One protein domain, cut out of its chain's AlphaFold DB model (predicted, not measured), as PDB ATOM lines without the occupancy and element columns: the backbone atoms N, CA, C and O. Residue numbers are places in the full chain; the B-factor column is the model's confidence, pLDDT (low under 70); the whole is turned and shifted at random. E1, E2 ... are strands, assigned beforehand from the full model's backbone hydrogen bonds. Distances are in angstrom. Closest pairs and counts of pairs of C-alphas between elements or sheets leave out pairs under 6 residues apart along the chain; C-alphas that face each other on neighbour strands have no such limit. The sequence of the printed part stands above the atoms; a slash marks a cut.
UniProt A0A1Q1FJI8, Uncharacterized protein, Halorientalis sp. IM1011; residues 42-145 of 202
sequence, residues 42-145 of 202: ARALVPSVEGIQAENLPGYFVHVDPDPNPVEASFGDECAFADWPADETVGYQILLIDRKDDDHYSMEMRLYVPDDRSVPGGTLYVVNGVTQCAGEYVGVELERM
ATOM      1  N   ALA A  42     266.032 126.263 214.699       92.81
ATOM      2  CA  ALA A  42     266.446 126.329 216.095       92.81
ATOM      3  C   ALA A  42     265.420 125.633 216.995       92.81
ATOM      4  O   ALA A  42     264.227 125.615 216.693       92.81
ATOM      5  N   ARG A  43     265.879 125.059 218.108       94.62
ATOM      6  CA  ARG A  43     265.011 124.474 219.139       94.62
ATOM      7  C   ARG A  43     264.843 125.469 220.277       94.62
ATOM      8  O   ARG A  43     265.810 126.107 220.682       94.62
ATOM      9  N   ALA A  44     263.628 125.580 220.793       94.75
ATOM     10  CA  ALA A  44     263.324 126.436 221.930       94.75
ATOM     11  C   ALA A  44     262.211 125.834 222.795       94.75
ATOM     12  O   ALA A  44     261.498 124.929 222.363       94.75
ATOM     13  N   LEU A  45     262.040 126.356 224.005       94.50
ATOM     14  CA  LEU A  45     260.902 126.063 224.870       94.50
ATOM     15  C   LEU A  45     260.049 127.316 225.054       94.50
ATOM     16  O   LEU A  45     260.570 128.417 225.236       94.50
ATOM     17  N   VAL A  46     258.736 127.135 225.084       94.31
ATOM     18  CA  VAL A  46     257.777 128.154 225.522       94.31
ATOM     19  C   VAL A  46     256.935 127.598 226.671       94.31
ATOM     20  O   VAL A  46     256.668 126.393 226.697       94.31
ATOM     21  N   PRO A  47     256.515 128.422 227.643       92.62
ATOM     22  CA  PRO A  47     255.513 128.005 228.610       92.62
ATOM     23  C   PRO A  47     254.188 127.709 227.898       92.62
ATOM     24  O   PRO A  47     253.835 128.343 226.904       92.62
ATOM     25  N   SER A  48     253.443 126.749 228.428       91.50
ATOM     26  CA  SER A  48     252.085 126.441 227.991       91.50
ATOM     27  C   SER A  48     251.174 127.613 228.343       91.50
ATOM     28  O   SER A  48     251.243 128.155 229.445       91.50
ATOM     29  N   VAL A  49     250.310 128.000 227.410       88.00
ATOM     30  CA  VAL A  49     249.396 129.133 227.577       88.00
ATOM     31  C   VAL A  49     247.969 128.611 227.650       88.00
ATOM     32  O   VAL A  49     247.549 127.804 226.820       88.00
ATOM     33  N   GLU A  50     247.202 129.081 228.632       87.38
ATOM     34  CA  GLU A  50     245.785 128.742 228.724       87.38
ATOM     35  C   GLU A  50     245.040 129.214 227.465       87.38
ATOM     36  O   GLU A  50     245.151 130.365 227.048       87.38
ATOM     37  N   GLY A  51     244.286 128.307 226.842       84.62
ATOM     38  CA  GLY A  51     243.532 128.590 225.619       84.62
ATOM     39  C   GLY A  51     244.290 128.333 224.312       84.62
ATOM     40  O   GLY A  51     243.643 128.273 223.268       84.62
ATOM     41  N   ILE A  52     245.606 128.088 224.345       87.31
ATOM     42  CA  ILE A  52     246.387 127.698 223.161       87.31
ATOM     43  C   ILE A  52     246.901 126.270 223.343       87.31
ATOM     44  O   ILE A  52     247.802 126.001 224.133       87.31
ATOM     45  N   GLN A  53     246.334 125.333 222.583       91.06
ATOM     46  CA  GLN A  53     246.825 123.955 222.558       91.06
ATOM     47  C   GLN A  53     248.144 123.883 221.777       91.06
ATOM     48  O   GLN A  53     248.259 124.497 220.716       91.06
ATOM     49  N   ALA A  54     249.115 123.099 222.255       92.38
ATOM     50  CA  ALA A  54     250.432 122.968 221.622       92.38
ATOM     51  C   ALA A  54     250.344 122.604 220.127       92.38
ATOM     52  O   ALA A  54     251.034 123.191 219.301       92.38
ATOM     53  N   GLU A  55     249.427 121.702 219.768       93.62
ATOM     54  CA  GLU A  55     249.144 121.270 218.389       93.62
ATOM     55  C   GLU A  55     248.721 122.396 217.431       93.62
ATOM     56  O   GLU A  55     248.818 122.237 216.213       93.62
ATOM     57  N   ASN A  56     248.287 123.542 217.960       93.62
ATOM     58  CA  ASN A  56     247.872 124.690 217.160       93.62
ATOM     59  C   ASN A  56     249.015 125.671 216.870       93.62
ATOM     60  O   ASN A  56     248.898 126.428 215.903       93.62
ATOM     61  N   LEU A  57     250.114 125.627 217.633       94.38
ATOM     62  CA  LEU A  57     251.254 126.541 217.494       94.38
ATOM     63  C   LEU A  57     251.985 126.479 216.139       94.38
ATOM     64  O   LEU A  57     252.468 127.526 215.711       94.38
ATOM     65  N   PRO A  58     252.097 125.340 215.418       95.88
ATOM     66  CA  PRO A  58     252.742 125.341 214.105       95.88
ATOM     67  C   PRO A  58     252.111 126.365 213.156       95.88
ATOM     68  O   PRO A  58     250.897 126.372 212.967       95.88
ATOM     69  N   GLY A  59     252.913 127.232 212.546       93.81
ATOM     70  CA  GLY A  59     252.477 128.348 211.702       93.81
ATOM     71  C   GLY A  59     252.333 129.691 212.425       93.81
ATOM     72  O   GLY A  59     252.167 130.709 211.751       93.81
ATOM     73  N   TYR A  60     252.432 129.727 213.758       95.56
ATOM     74  CA  TYR A  60     252.551 130.983 214.497       95.56
ATOM     75  C   TYR A  60     253.889 131.649 214.197       95.56
ATOM     76  O   TYR A  60     254.901 130.984 213.957       95.56
ATOM     77  N   PHE A  61     253.890 132.977 214.221       95.62
ATOM     78  CA  PHE A  61     255.104 133.769 214.095       95.62
ATOM     79  C   PHE A  61     255.646 134.128 215.474       95.62
ATOM     80  O   PHE A  61     254.883 134.430 216.386       95.62
ATOM     81  N   VAL A  62     256.967 134.103 215.604       96.00
ATOM     82  CA  VAL A  62     257.685 134.440 216.834       96.00
ATOM     83  C   VAL A  62     258.652 135.566 216.517       96.00
ATOM     84  O   VAL A  62     259.638 135.361 215.805       96.00
ATOM     85  N   HIS A  63     258.366 136.759 217.028       95.12
ATOM     86  CA  HIS A  63     259.306 137.871 216.994       95.12
ATOM     87  C   HIS A  63     260.088 137.903 218.305       95.12
ATOM     88  O   HIS A  63     259.494 138.036 219.375       95.12
ATOM     89  N   VAL A  64     261.407 137.747 218.209       95.00
ATOM     90  CA  VAL A  64     262.300 137.695 219.368       95.00
ATOM     91  C   VAL A  64     262.770 139.098 219.706       95.00
ATOM     92  O   VAL A  64     263.333 139.774 218.848       95.00
ATOM     93  N   ASP A  65     262.562 139.535 220.944       93.62
ATOM     94  CA  ASP A  65     263.090 140.813 221.415       93.62
ATOM     95  C   ASP A  65     264.636 140.831 221.332       93.62
ATOM     96  O   ASP A  65     265.270 139.785 221.521       93.62
ATOM     97  N   PRO A  66     265.279 141.959 220.973       89.81
ATOM     98  CA  PRO A  66     266.737 142.042 220.877       89.81
ATOM     99  C   PRO A  66     267.467 141.786 222.201       89.81
ATOM    100  O   PRO A  66     268.613 141.332 222.154       89.81
ATOM    101  N   ASP A  67     266.831 142.045 223.346       88.06
ATOM    102  CA  ASP A  67     267.480 142.017 224.651       88.06
ATOM    103  C   ASP A  67     267.188 140.693 225.393       88.06
ATOM    104  O   ASP A  67     266.116 140.525 225.992       88.06
ATOM    105  N   PRO A  68     268.125 139.715 225.394       84.06
ATOM    106  CA  PRO A  68     267.977 138.534 226.232       84.06
ATOM    107  C   PRO A  68     268.003 138.939 227.700       84.06
ATOM    108  O   PRO A  68     268.840 139.730 228.139       84.06
ATOM    109  N   ASN A  69     267.128 138.324 228.486       78.19
ATOM    110  CA  ASN A  69     267.151 138.444 229.930       78.19
ATOM    111  C   ASN A  69     267.700 137.141 230.520       78.19
ATOM    112  O   ASN A  69     267.163 136.068 230.225       78.19
ATOM    113  N   PRO A  70     268.747 137.194 231.364       71.56
ATOM    114  CA  PRO A  70     269.173 136.013 232.094       71.56
ATOM    115  C   PRO A  70     268.014 135.546 232.977       71.56
ATOM    116  O   PRO A  70     267.373 136.339 233.671       71.56
ATOM    117  N   VAL A  71     267.729 134.251 232.937       70.50
ATOM    118  CA  VAL A  71     266.666 133.630 233.723       70.50
ATOM    119  C   VAL A  71     267.208 132.362 234.342       70.50
ATOM    120  O   VAL A  71     267.734 131.504 233.643       70.50
ATOM    121  N   GLU A  72     267.036 132.228 235.655       59.97
ATOM    122  CA  GLU A  72     267.168 130.937 236.326       59.97
ATOM    123  C   GLU A  72     265.950 130.111 235.936       59.97
ATOM    124  O   GLU A  72     264.875 130.209 236.530       59.97
ATOM    125  N   ALA A  73     266.078 129.391 234.837       61.94
ATOM    126  CA  ALA A  73     264.961 128.717 234.234       61.94
ATOM    127  C   ALA A  73     265.046 127.227 234.569       61.94
ATOM    128  O   ALA A  73     265.966 126.525 234.167       61.94
ATOM    129  N   SER A  74     264.107 126.749 235.381       60.81
ATOM    130  CA  SER A  74     264.073 125.368 235.856       60.81
ATOM    131  C   SER A  74     263.090 124.543 235.023       60.81
ATOM    132  O   SER A  74     261.981 124.269 235.471       60.81
ATOM    133  N   PHE A  75     263.473 124.166 233.802       67.94
ATOM    134  CA  PHE A  75     262.767 123.146 232.991       67.94
ATOM    135  C   PHE A  75     263.486 121.788 233.017       67.94
ATOM    136  O   PHE A  75     263.270 120.951 232.143       67.94
ATOM    137  N   GLY A  76     264.378 121.606 234.002       55.25
ATOM    138  CA  GLY A  76     265.298 120.474 234.108       55.25
ATOM    139  C   GLY A  76     264.623 119.124 233.893       55.25
ATOM    140  O   GLY A  76     263.509 118.944 234.357       55.25
ATOM    141  N   ASP A  77     265.307 118.216 233.189       62.94
ATOM    142  CA  ASP A  77     265.011 116.797 232.891       62.94
ATOM    143  C   ASP A  77     263.599 116.415 232.380       62.94
ATOM    144  O   ASP A  77     263.400 115.309 231.877       62.94
ATOM    145  N   GLU A  78     262.607 117.298 232.466       69.50
ATOM    146  CA  GLU A  78     261.191 117.035 232.195       69.50
ATOM    147  C   GLU A  78     260.846 117.196 230.708       69.50
ATOM    148  O   GLU A  78     259.816 116.704 230.236       69.50
ATOM    149  N   CYS A  79     261.734 117.822 229.931       82.69
ATOM    150  CA  CYS A  79     261.584 117.923 228.492       82.69
ATOM    151  C   CYS A  79     262.755 117.299 227.734       82.69
ATOM    152  O   CYS A  79     263.761 117.951 227.489       82.69
ATOM    153  N   ALA A  80     262.575 116.071 227.242       84.31
ATOM    154  CA  ALA A  80     263.568 115.407 226.390       84.31
ATOM    155  C   ALA A  80     263.864 116.157 225.071       84.31
ATOM    156  O   ALA A  80     264.859 115.867 224.414       84.31
ATOM    157  N   PHE A  81     263.007 117.106 224.669       88.56
ATOM    158  CA  PHE A  81     263.238 117.963 223.503       88.56
ATOM    159  C   PHE A  81     264.385 118.965 223.726       88.56
ATOM    160  O   PHE A  81     265.122 119.266 222.782       88.56
ATOM    161  N   ALA A  82     264.533 119.458 224.961       85.06
ATOM    162  CA  ALA A  82     265.598 120.362 225.373       85.06
ATOM    163  C   ALA A  82     266.705 119.560 226.064       85.06
ATOM    164  O   ALA A  82     266.614 119.221 227.239       85.06
ATOM    165  N   ASP A  83     267.744 119.232 225.304       87.06
ATOM    166  CA  ASP A  83     268.906 118.458 225.754       87.06
ATOM    167  C   ASP A  83     270.028 119.329 226.347       87.06
ATOM    168  O   ASP A  83     271.102 118.820 226.667       87.06
ATOM    169  N   TRP A  84     269.783 120.631 226.501       87.25
ATOM    170  CA  TRP A  84     270.707 121.583 227.106       87.25
ATOM    171  C   TRP A  84     270.395 121.795 228.595       87.25
ATOM    172  O   TRP A  84     269.231 121.739 229.007       87.25
ATOM    173  N   PRO A  85     271.419 122.034 229.431       83.56
ATOM    174  CA  PRO A  85     271.218 122.213 230.859       83.56
ATOM    175  C   PRO A  85     270.632 123.598 231.183       83.56
ATOM    176  O   PRO A  85     270.723 124.558 230.412       83.56
ATOM    177  N   ALA A  86     270.014 123.708 232.360       82.62
ATOM    178  CA  ALA A  86     269.336 124.925 232.807       82.62
ATOM    179  C   ALA A  86     270.281 126.134 232.950       82.62
ATOM    180  O   ALA A  86     269.881 127.260 232.667       82.62
ATOM    181  N   ASP A  87     271.529 125.912 233.366       83.69
ATOM    182  CA  ASP A  87     272.554 126.951 233.520       83.69
ATOM    183  C   ASP A  87     273.143 127.441 232.188       83.69
ATOM    184  O   ASP A  87     273.773 128.495 232.154       83.69
ATOM    185  N   GLU A  88     272.872 126.735 231.089       87.31
ATOM    186  CA  GLU A  88     273.191 127.155 229.720       87.31
ATOM    187  C   GLU A  88     271.935 127.645 228.979       87.31
ATOM    188  O   GLU A  88     271.878 127.600 227.755       87.31
ATOM    189  N   THR A  89     270.899 128.091 229.699       89.25
ATOM    190  CA  THR A  89     269.670 128.624 229.096       89.25
ATOM    191  C   THR A  89     269.548 130.133 229.279       89.25
ATOM    192  O   THR A  89     269.707 130.663 230.377       89.25
ATOM    193  N   VAL A  90     269.147 130.821 228.211       91.44
ATOM    194  CA  VAL A  90     268.720 132.225 228.246       91.44
ATOM    195  C   VAL A  90     267.247 132.358 227.873       91.44
ATOM    196  O   VAL A  90     266.672 131.511 227.187       91.44
ATOM    197  N   GLY A  91     266.619 133.431 228.353       92.88
ATOM    198  CA  GLY A  91     265.226 133.750 228.076       92.88
ATOM    199  C   GLY A  91     265.102 135.024 227.257       92.88
ATOM    200  O   GLY A  91     265.635 136.067 227.628       92.88
ATOM    201  N   TYR A  92     264.330 134.966 226.185       93.75
ATOM    202  CA  TYR A  92     263.910 136.132 225.424       93.75
ATOM    203  C   TYR A  92     262.459 136.462 225.742       93.75
ATOM    204  O   TYR A  92     261.622 135.568 225.874       93.75
ATOM    205  N   GLN A  93     262.148 137.754 225.826       94.69
ATOM    206  CA  GLN A  93     260.775 138.192 225.622       94.69
ATOM    207  C   GLN A  93     260.456 137.994 224.136       94.69
ATOM    208  O   GLN A  93     261.274 138.301 223.269       94.69
ATOM    209  N   ILE A  94     259.291 137.439 223.834       95.56
ATOM    210  CA  ILE A  94     258.828 137.267 222.462       95.56
ATOM    211  C   ILE A  94     257.425 137.821 222.301       95.56
ATOM    212  O   ILE A  94     256.650 137.858 223.259       95.56
ATOM    213  N   LEU A  95     257.104 138.191 221.066       95.94
ATOM    214  CA  LEU A  95     255.739 138.378 220.605       95.94
ATOM    215  C   LEU A  95     255.357 137.168 219.748       95.94
ATOM    216  O   LEU A  95     255.917 136.956 218.669       95.94
ATOM    217  N   LEU A  96     254.420 136.371 220.252       95.62
ATOM    218  CA  LEU A  96     253.811 135.252 219.547       95.62
ATOM    219  C   LEU A  96     252.583 135.768 218.785       95.62
ATOM    220  O   LEU A  96     251.730 136.427 219.375       95.62
ATOM    221  N   ILE A  97     252.493 135.491 217.484       94.38
ATOM    222  CA  ILE A  97     251.471 136.051 216.589       94.38
ATOM    223  C   ILE A  97     250.732 134.912 215.885       94.38
ATOM    224  O   ILE A  97     251.339 134.149 215.125       94.38
ATOM    225  N   ASP A  98     249.420 134.831 216.101       93.38
ATOM    226  CA  ASP A  98     248.535 133.942 215.355       93.38
ATOM    227  C   ASP A  98     248.193 134.564 213.998       93.38
ATOM    228  O   ASP A  98     247.626 135.654 213.899       93.38
ATOM    229  N   ARG A  99     248.553 133.860 212.928       86.94
ATOM    230  CA  ARG A  99     248.244 134.258 211.550       86.94
ATOM    231  C   ARG A  99     247.077 133.491 210.943       86.94
ATOM    232  O   ARG A  99     246.696 133.785 209.813       86.94
ATOM    233  N   LYS A 100     246.589 132.462 211.634       83.62
ATOM    234  CA  LYS A 100     245.471 131.630 211.190       83.62
ATOM    235  C   LYS A 100     244.134 132.278 211.532       83.62
ATOM    236  O   LYS A 100     243.156 131.988 210.851       83.62
ATOM    237  N   ASP A 101     244.115 133.124 212.559       79.44
ATOM    238  CA  ASP A 101     242.952 133.908 212.960       79.44
ATOM    239  C   ASP A 101     242.943 135.293 212.281       79.44
ATOM    240  O   ASP A 101     243.983 135.954 212.157       79.44
ATOM    241  N   ASP A 102     241.758 135.723 211.847       76.06
ATOM    242  CA  ASP A 102     241.519 137.020 211.204       76.06
ATOM    243  C   ASP A 102     241.688 138.183 212.197       76.06
ATOM    244  O   ASP A 102     242.016 139.301 211.795       76.06
ATOM    245  N   ASP A 103     241.533 137.916 213.498       80.88
ATOM    246  CA  ASP A 103     241.732 138.909 214.559       80.88
ATOM    247  C   ASP A 103     243.220 139.156 214.878       80.88
ATOM    248  O   ASP A 103     243.542 140.034 215.682       80.88
ATOM    249  N   HIS A 104     244.137 138.410 214.241       73.94
ATOM    250  CA  HIS A 104     245.591 138.541 214.398       73.94
ATOM    251  C   HIS A 104     246.029 138.596 215.864       73.94
ATOM    252  O   HIS A 104     246.782 139.483 216.286       73.94
ATOM    253  N   TYR A 105     245.523 137.647 216.653       85.56
ATOM    254  CA  TYR A 105     245.818 137.575 218.073       85.56
ATOM    255  C   TYR A 105     247.333 137.535 218.307       85.56
ATOM    256  O   TYR A 105     248.046 136.715 217.725       85.56
ATOM    257  N   SER A 106     247.825 138.430 219.160       90.88
ATOM    258  CA  SER A 106     249.230 138.467 219.551       90.88
ATOM    259  C   SER A 106     249.365 138.489 221.067       90.88
ATOM    260  O   SER A 106     248.554 139.090 221.773       90.88
ATOM    261  N   MET A 107     250.376 137.785 221.565       93.69
ATOM    262  CA  MET A 107     250.651 137.650 222.988       93.69
ATOM    263  C   MET A 107     252.146 137.766 223.249       93.69
ATOM    264  O   MET A 107     252.969 137.175 222.552       93.69
ATOM    265  N   GLU A 108     252.486 138.495 224.303       94.69
ATOM    266  CA  GLU A 108     253.835 138.544 224.844       94.69
ATOM    267  C   GLU A 108     254.079 137.358 225.780       94.69
ATOM    268  O   GLU A 108     253.317 137.119 226.716       94.69
ATOM    269  N   MET A 109     255.161 136.615 225.556       93.88
ATOM    270  CA  MET A 109     255.558 135.506 226.425       93.88
ATOM    271  C   MET A 109     257.072 135.297 226.416       93.88
ATOM    272  O   MET A 109     257.795 135.979 225.696       93.88
ATOM    273  N   ARG A 110     257.571 134.353 227.217       93.62
ATOM    274  CA  ARG A 110     258.995 134.006 227.203       93.62
ATOM    275  C   ARG A 110     259.304 132.864 226.249       93.62
ATOM    276  O   ARG A 110     258.564 131.887 226.187       93.62
ATOM    277  N   LEU A 111     260.448 132.975 225.590       94.56
ATOM    278  CA  LEU A 111     261.088 131.921 224.819       94.56
ATOM    279  C   LEU A 111     262.408 131.558 225.486       94.56
ATOM    280  O   LEU A 111     263.216 132.440 225.759       94.56
ATOM    281  N   TYR A 112     262.635 130.277 225.722       93.81
ATOM    282  CA  TYR A 112     263.849 129.779 226.348       93.81
ATOM    283  C   TYR A 112     264.674 128.984 225.344       93.81
ATOM    284  O   TYR A 112     264.144 128.118 224.646       93.81
ATOM    285  N   VAL A 113     265.961 129.294 225.255       92.81
ATOM    286  CA  VAL A 113     266.878 128.761 224.238       92.81
ATOM    287  C   VAL A 113     268.248 128.498 224.859       92.81
ATOM    288  O   VAL A 113     268.574 129.136 225.866       92.81
ATOM    289  N   PRO A 114     269.070 127.605 224.285       91.25
ATOM    290  CA  PRO A 114     270.454 127.469 224.720       91.25
ATOM    291  C   PRO A 114     271.226 128.788 224.533       91.25
ATOM    292  O   PRO A 114     271.003 129.528 223.570       91.25
ATOM    293  N   ASP A 115     272.168 129.072 225.431       90.06
ATOM    294  CA  ASP A 115     273.078 130.225 225.371       90.06
ATOM    295  C   ASP A 115     274.220 129.999 224.358       90.06
ATOM    296  O   ASP A 115     275.410 130.108 224.650       90.06
ATOM    297  N   ASP A 116     273.855 129.623 223.133       88.69
ATOM    298  CA  ASP A 116     274.777 129.336 222.028       88.69
ATOM    299  C   ASP A 116     274.588 130.290 220.834       88.69
ATOM    300  O   ASP A 116     275.311 130.214 219.834       88.69
ATOM    301  N   ARG A 117     273.647 131.239 220.962       83.56
ATOM    302  CA  ARG A 117     273.224 132.204 219.931       83.56
ATOM    303  C   ARG A 117     272.546 131.572 218.707       83.56
ATOM    304  O   ARG A 117     272.465 132.217 217.657       83.56
ATOM    305  N   SER A 118     272.015 130.356 218.829       86.62
ATOM    306  CA  SER A 118     271.164 129.718 217.811       86.62
ATOM    307  C   SER A 118     269.918 130.550 217.482       86.62
ATOM    308  O   SER A 118     269.477 130.588 216.329       86.62
ATOM    309  N   VAL A 119     269.412 131.301 218.465       90.12
ATOM    310  CA  VAL A 119     268.299 132.245 218.323       90.12
ATOM    311  C   VAL A 119     268.766 133.668 218.662       90.12
ATOM    312  O   VAL A 119     268.732 134.072 219.819       90.12
ATOM    313  N   PRO A 120     269.213 134.460 217.673       89.75
ATOM    314  CA  PRO A 120     269.505 135.871 217.866       89.75
ATOM    315  C   PRO A 120     268.227 136.668 218.134       89.75
ATOM    316  O   PRO A 120     267.202 136.452 217.477       89.75
ATOM    317  N   GLY A 121     268.330 137.639 219.038       89.38
ATOM    318  CA  GLY A 121     267.300 138.654 219.236       89.38
ATOM    319  C   GLY A 121     267.069 139.508 217.982       89.38
ATOM    320  O   GLY A 121     267.903 139.557 217.073       89.38
ATOM    321  N   GLY A 122     265.904 140.148 217.902       90.44
ATOM    322  CA  GLY A 122     265.461 140.956 216.759       90.44
ATOM    323  C   GLY A 122     265.108 140.149 215.505       90.44
ATOM    324  O   GLY A 122     264.968 140.714 214.421       90.44
ATOM    325  N   THR A 123     265.006 138.824 215.618       92.06
ATOM    326  CA  THR A 123     264.761 137.931 214.480       92.06
ATOM    327  C   THR A 123     263.320 137.423 214.481       92.06
ATOM    328  O   THR A 123     262.739 137.161 215.535       92.06
ATOM    329  N   LEU A 124     262.752 137.263 213.283       93.50
ATOM    330  CA  LEU A 124     261.434 136.669 213.070       93.50
ATOM    331  C   LEU A 124     261.559 135.187 212.692       93.50
ATOM    332  O   LEU A 124     262.294 134.821 211.770       93.50
ATOM    333  N   TYR A 125     260.784 134.352 213.369       95.69
ATOM    334  CA  TYR A 125     260.679 132.920 213.111       95.69
ATOM    335  C   TYR A 125     259.234 132.521 212.829       95.69
ATOM    336  O   TYR A 125     258.293 133.215 213.222       95.69
ATOM    337  N   VAL A 126     259.067 131.368 212.191       95.69
ATOM    338  CA  VAL A 126     257.814 130.613 212.168       95.69
ATOM    339  C   VAL A 126     257.993 129.331 212.977       95.69
ATOM    340  O   VAL A 126     259.039 128.689 212.907       95.69
ATOM    341  N   VAL A 127     256.984 128.952 213.757       96.25
ATOM    342  CA  VAL A 127     256.962 127.644 214.423       96.25
ATOM    343  C   VAL A 127     256.675 126.579 213.365       96.25
ATOM    344  O   VAL A 127     255.593 126.568 212.783       96.25
ATOM    345  N   ASN A 128     257.627 125.690 213.100       95.62
ATOM    346  CA  ASN A 128     257.473 124.607 212.127       95.62
ATOM    347  C   ASN A 128     256.968 123.314 212.787       95.62
ATOM    348  O   ASN A 128     256.149 122.590 212.223       95.62
ATOM    349  N   GLY A 129     257.422 123.055 214.013       95.44
ATOM    350  CA  GLY A 129     257.130 121.835 214.754       95.44
ATOM    351  C   GLY A 129     256.906 122.102 216.234       95.44
ATOM    352  O   GLY A 129     257.344 123.120 216.775       95.44
ATOM    353  N   VAL A 130     256.215 121.169 216.886       96.31
ATOM    354  CA  VAL A 130     255.985 121.185 218.331       96.31
ATOM    355  C   VAL A 130     256.180 119.809 218.935       96.31
ATOM    356  O   VAL A 130     255.824 118.796 218.338       96.31
ATOM    357  N   THR A 131     256.705 119.788 220.150       94.81
ATOM    358  CA  THR A 131     256.821 118.599 220.987       94.81
ATOM    359  C   THR A 131     256.299 118.942 222.373       94.81
ATOM    360  O   THR A 131     256.811 119.840 223.034       94.81
ATOM    361  N   GLN A 132     255.274 118.227 222.831       91.81
ATOM    362  CA  GLN A 132     254.786 118.389 224.197       91.81
ATOM    363  C   GLN A 132     255.848 117.872 225.178       91.81
ATOM    364  O   GLN A 132     256.219 116.698 225.120       91.81
ATOM    365  N   CYS A 133     256.328 118.733 226.075       89.62
ATOM    366  CA  CYS A 133     257.179 118.316 227.187       89.62
ATOM    367  C   CYS A 133     256.324 117.737 228.322       89.62
ATOM    368  O   CYS A 133     255.120 118.013 228.397       89.62
ATOM    369  N   ALA A 134     256.934 116.984 229.244       78.00
ATOM    370  CA  ALA A 134     256.306 116.810 230.548       78.00
ATOM    371  C   ALA A 134     256.323 118.163 231.288       78.00
ATOM    372  O   ALA A 134     257.229 118.973 231.098       78.00
ATOM    373  N   GLY A 135     255.291 118.424 232.092       82.25
ATOM    374  CA  GLY A 135     255.154 119.684 232.823       82.25
ATOM    375  C   GLY A 135     254.477 120.798 232.019       82.25
ATOM    376  O   GLY A 135     253.605 120.546 231.188       82.25
ATOM    377  N   GLU A 136     254.845 122.043 232.322       88.38
ATOM    378  CA  GLU A 136     254.169 123.254 231.829       88.38
ATOM    379  C   GLU A 136     254.820 123.849 230.575       88.38
ATOM    380  O   GLU A 136     254.495 124.969 230.194       88.38
ATOM    381  N   TYR A 137     255.714 123.129 229.897       91.75
ATOM    382  CA  TYR A 137     256.438 123.639 228.730       91.75
ATOM    383  C   TYR A 137     256.066 122.908 227.439       91.75
ATOM    384  O   TYR A 137     255.644 121.751 227.433       91.75
ATOM    385  N   VAL A 138     256.264 123.601 226.324       94.44
ATOM    386  CA  VAL A 138     256.142 123.061 224.974       94.44
ATOM    387  C   VAL A 138     257.456 123.319 224.249       94.44
ATOM    388  O   VAL A 138     257.930 124.454 224.189       94.44
ATOM    389  N   GLY A 139     258.045 122.262 223.699       94.81
ATOM    390  CA  GLY A 139     259.169 122.361 222.782       94.81
ATOM    391  C   GLY A 139     258.695 122.829 221.418       94.81
ATOM    392  O   GLY A 139     257.726 122.295 220.882       94.81
ATOM    393  N   VAL A 140     259.366 123.829 220.861       96.44
ATOM    394  CA  VAL A 140     259.055 124.395 219.549       96.44
ATOM    395  C   VAL A 140     260.282 124.331 218.648       96.44
ATOM    396  O   VAL A 140     261.404 124.639 219.058       96.44
ATOM    397  N   GLU A 141     260.059 123.927 217.403       96.06
ATOM    398  CA  GLU A 141     261.045 124.020 216.331       96.06
ATOM    399  C   GLU A 141     260.779 125.304 215.555       96.06
ATOM    400  O   GLU A 141     259.723 125.475 214.941       96.06
ATOM    401  N   LEU A 142     261.732 126.223 215.610       95.88
ATOM    402  CA  LEU A 142     261.665 127.525 214.974       95.88
ATOM    403  C   LEU A 142     262.399 127.469 213.645       95.88
ATOM    404  O   LEU A 142     263.567 127.102 213.602       95.88
ATOM    405  N   GLU A 143     261.752 127.894 212.572       94.75
ATOM    406  CA  GLU A 143     262.401 128.134 211.291       94.75
ATOM    407  C   GLU A 143     262.572 129.638 211.104       94.75
ATOM    408  O   GLU A 143     261.612 130.409 211.206       94.75
ATOM    409  N   ARG A 144     263.813 130.082 210.880       92.88
ATOM    410  CA  ARG A 144     264.077 131.500 210.643       92.88
ATOM    411  C   ARG A 144     263.427 131.925 209.334       92.88
ATOM    412  O   ARG A 144     263.777 131.418 208.271       92.88
ATOM    413  N   MET A 145     262.568 132.937 209.399       89.62
ATOM    414  CA  MET A 145     262.109 133.619 208.198       89.62
ATOM    415  C   MET A 145     263.307 134.391 207.651       89.62
ATOM    416  O   MET A 145     263.866 135.225 208.364       89.62
TER     417      MET A 145
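Overview. This is residues 42 to 145 of the 202 residues of an uncharacterized protein of Halorientalis sp. IM1011 (UniProt A0A1Q1FJI8). Six antiparallel strands curl into a small barrel, nearly closed, where the edge strands E1 and E4 come side by side; the tip of the E3 and E4 hairpin, around Asp 102, sticks out and makes the longest axis. Two long links, residues 48 to 60 and 71 to 88, run round its outside. The printed part has 104 residues, with no named helix and six named strands, E1 to E6 along the chain, in the sheet order E1 E6 E5 E2 E3 E4. The class is all strand, though under half of the residues, 51 of 104, are in named elements. The whole is compact, with a radius of gyration of the C-alphas of 12.6 A and spans of 39 by 28 by 20 A.

Arrangement. Begin with the sheet, which is strongly twisted and curled, and at E2, residues 61 to 70, an inner strand that bends by 77 degrees at residue 67. Beside it look for E3, residues 89 to 97, antiparallel at 148 degrees, with N 63 and O 95 at 3.0 A. Next comes E4, residues 106 to 114, antiparallel to E3 at 154 degrees, with N 92 and O 111 at 2.8 A. E2 E3 E4 form a meander, each strand the antiparallel neighbour of the one before. On the other side of E2 find E5, residues 124 to 132, with N 62 and O 125 at 2.9 A; E2 E3 E4 E5 are a Greek key, a meander of three with its first strand the antiparallel neighbour of the fourth. E5 forms a hairpin with E6, residues 137 to 144, at 144 degrees, with N 131 and O 139 at 2.8 A. E6 is antiparallel to E1, residues 42 to 47, at 143 degrees, with N 44 and O 140 at 3.0 A. It is a folded sheet, bent back on itself: E1 E6 E5 face E3 E4, with E2 as the hinge. The closest C-alphas of E1 and E4, those of Ala 44 and Val 113, are 4.8 A apart, while E3 and E6 are apart.

Along the chain. Find C-alpha 42 at (266.446, 126.329, 216.095); E1 runs 16.7 A from there. E2 spans 23.0 A from C-alpha 61 at (255.104, 133.769, 214.095). E3 spans 23.3 A, E4 24.5 A, E5 22.4 A and E6 21.1 A, ending at C-alpha 144, (264.077, 131.500, 210.643). E3 bends by 57 degrees at residue 93, E4 by 53 at 109 and E5 by 62 at 128.

Size, cuts and confidence. The two C-alphas farthest apart, those of Asp 87 and Asp 102, are 39.5 A apart. The printed part has no cut. The links E1 to E2 and E2 to E3 are long, with 13 and 18 residues. Mean pLDDT of the printed part is 88.3; residues 72 to 78 are under 70.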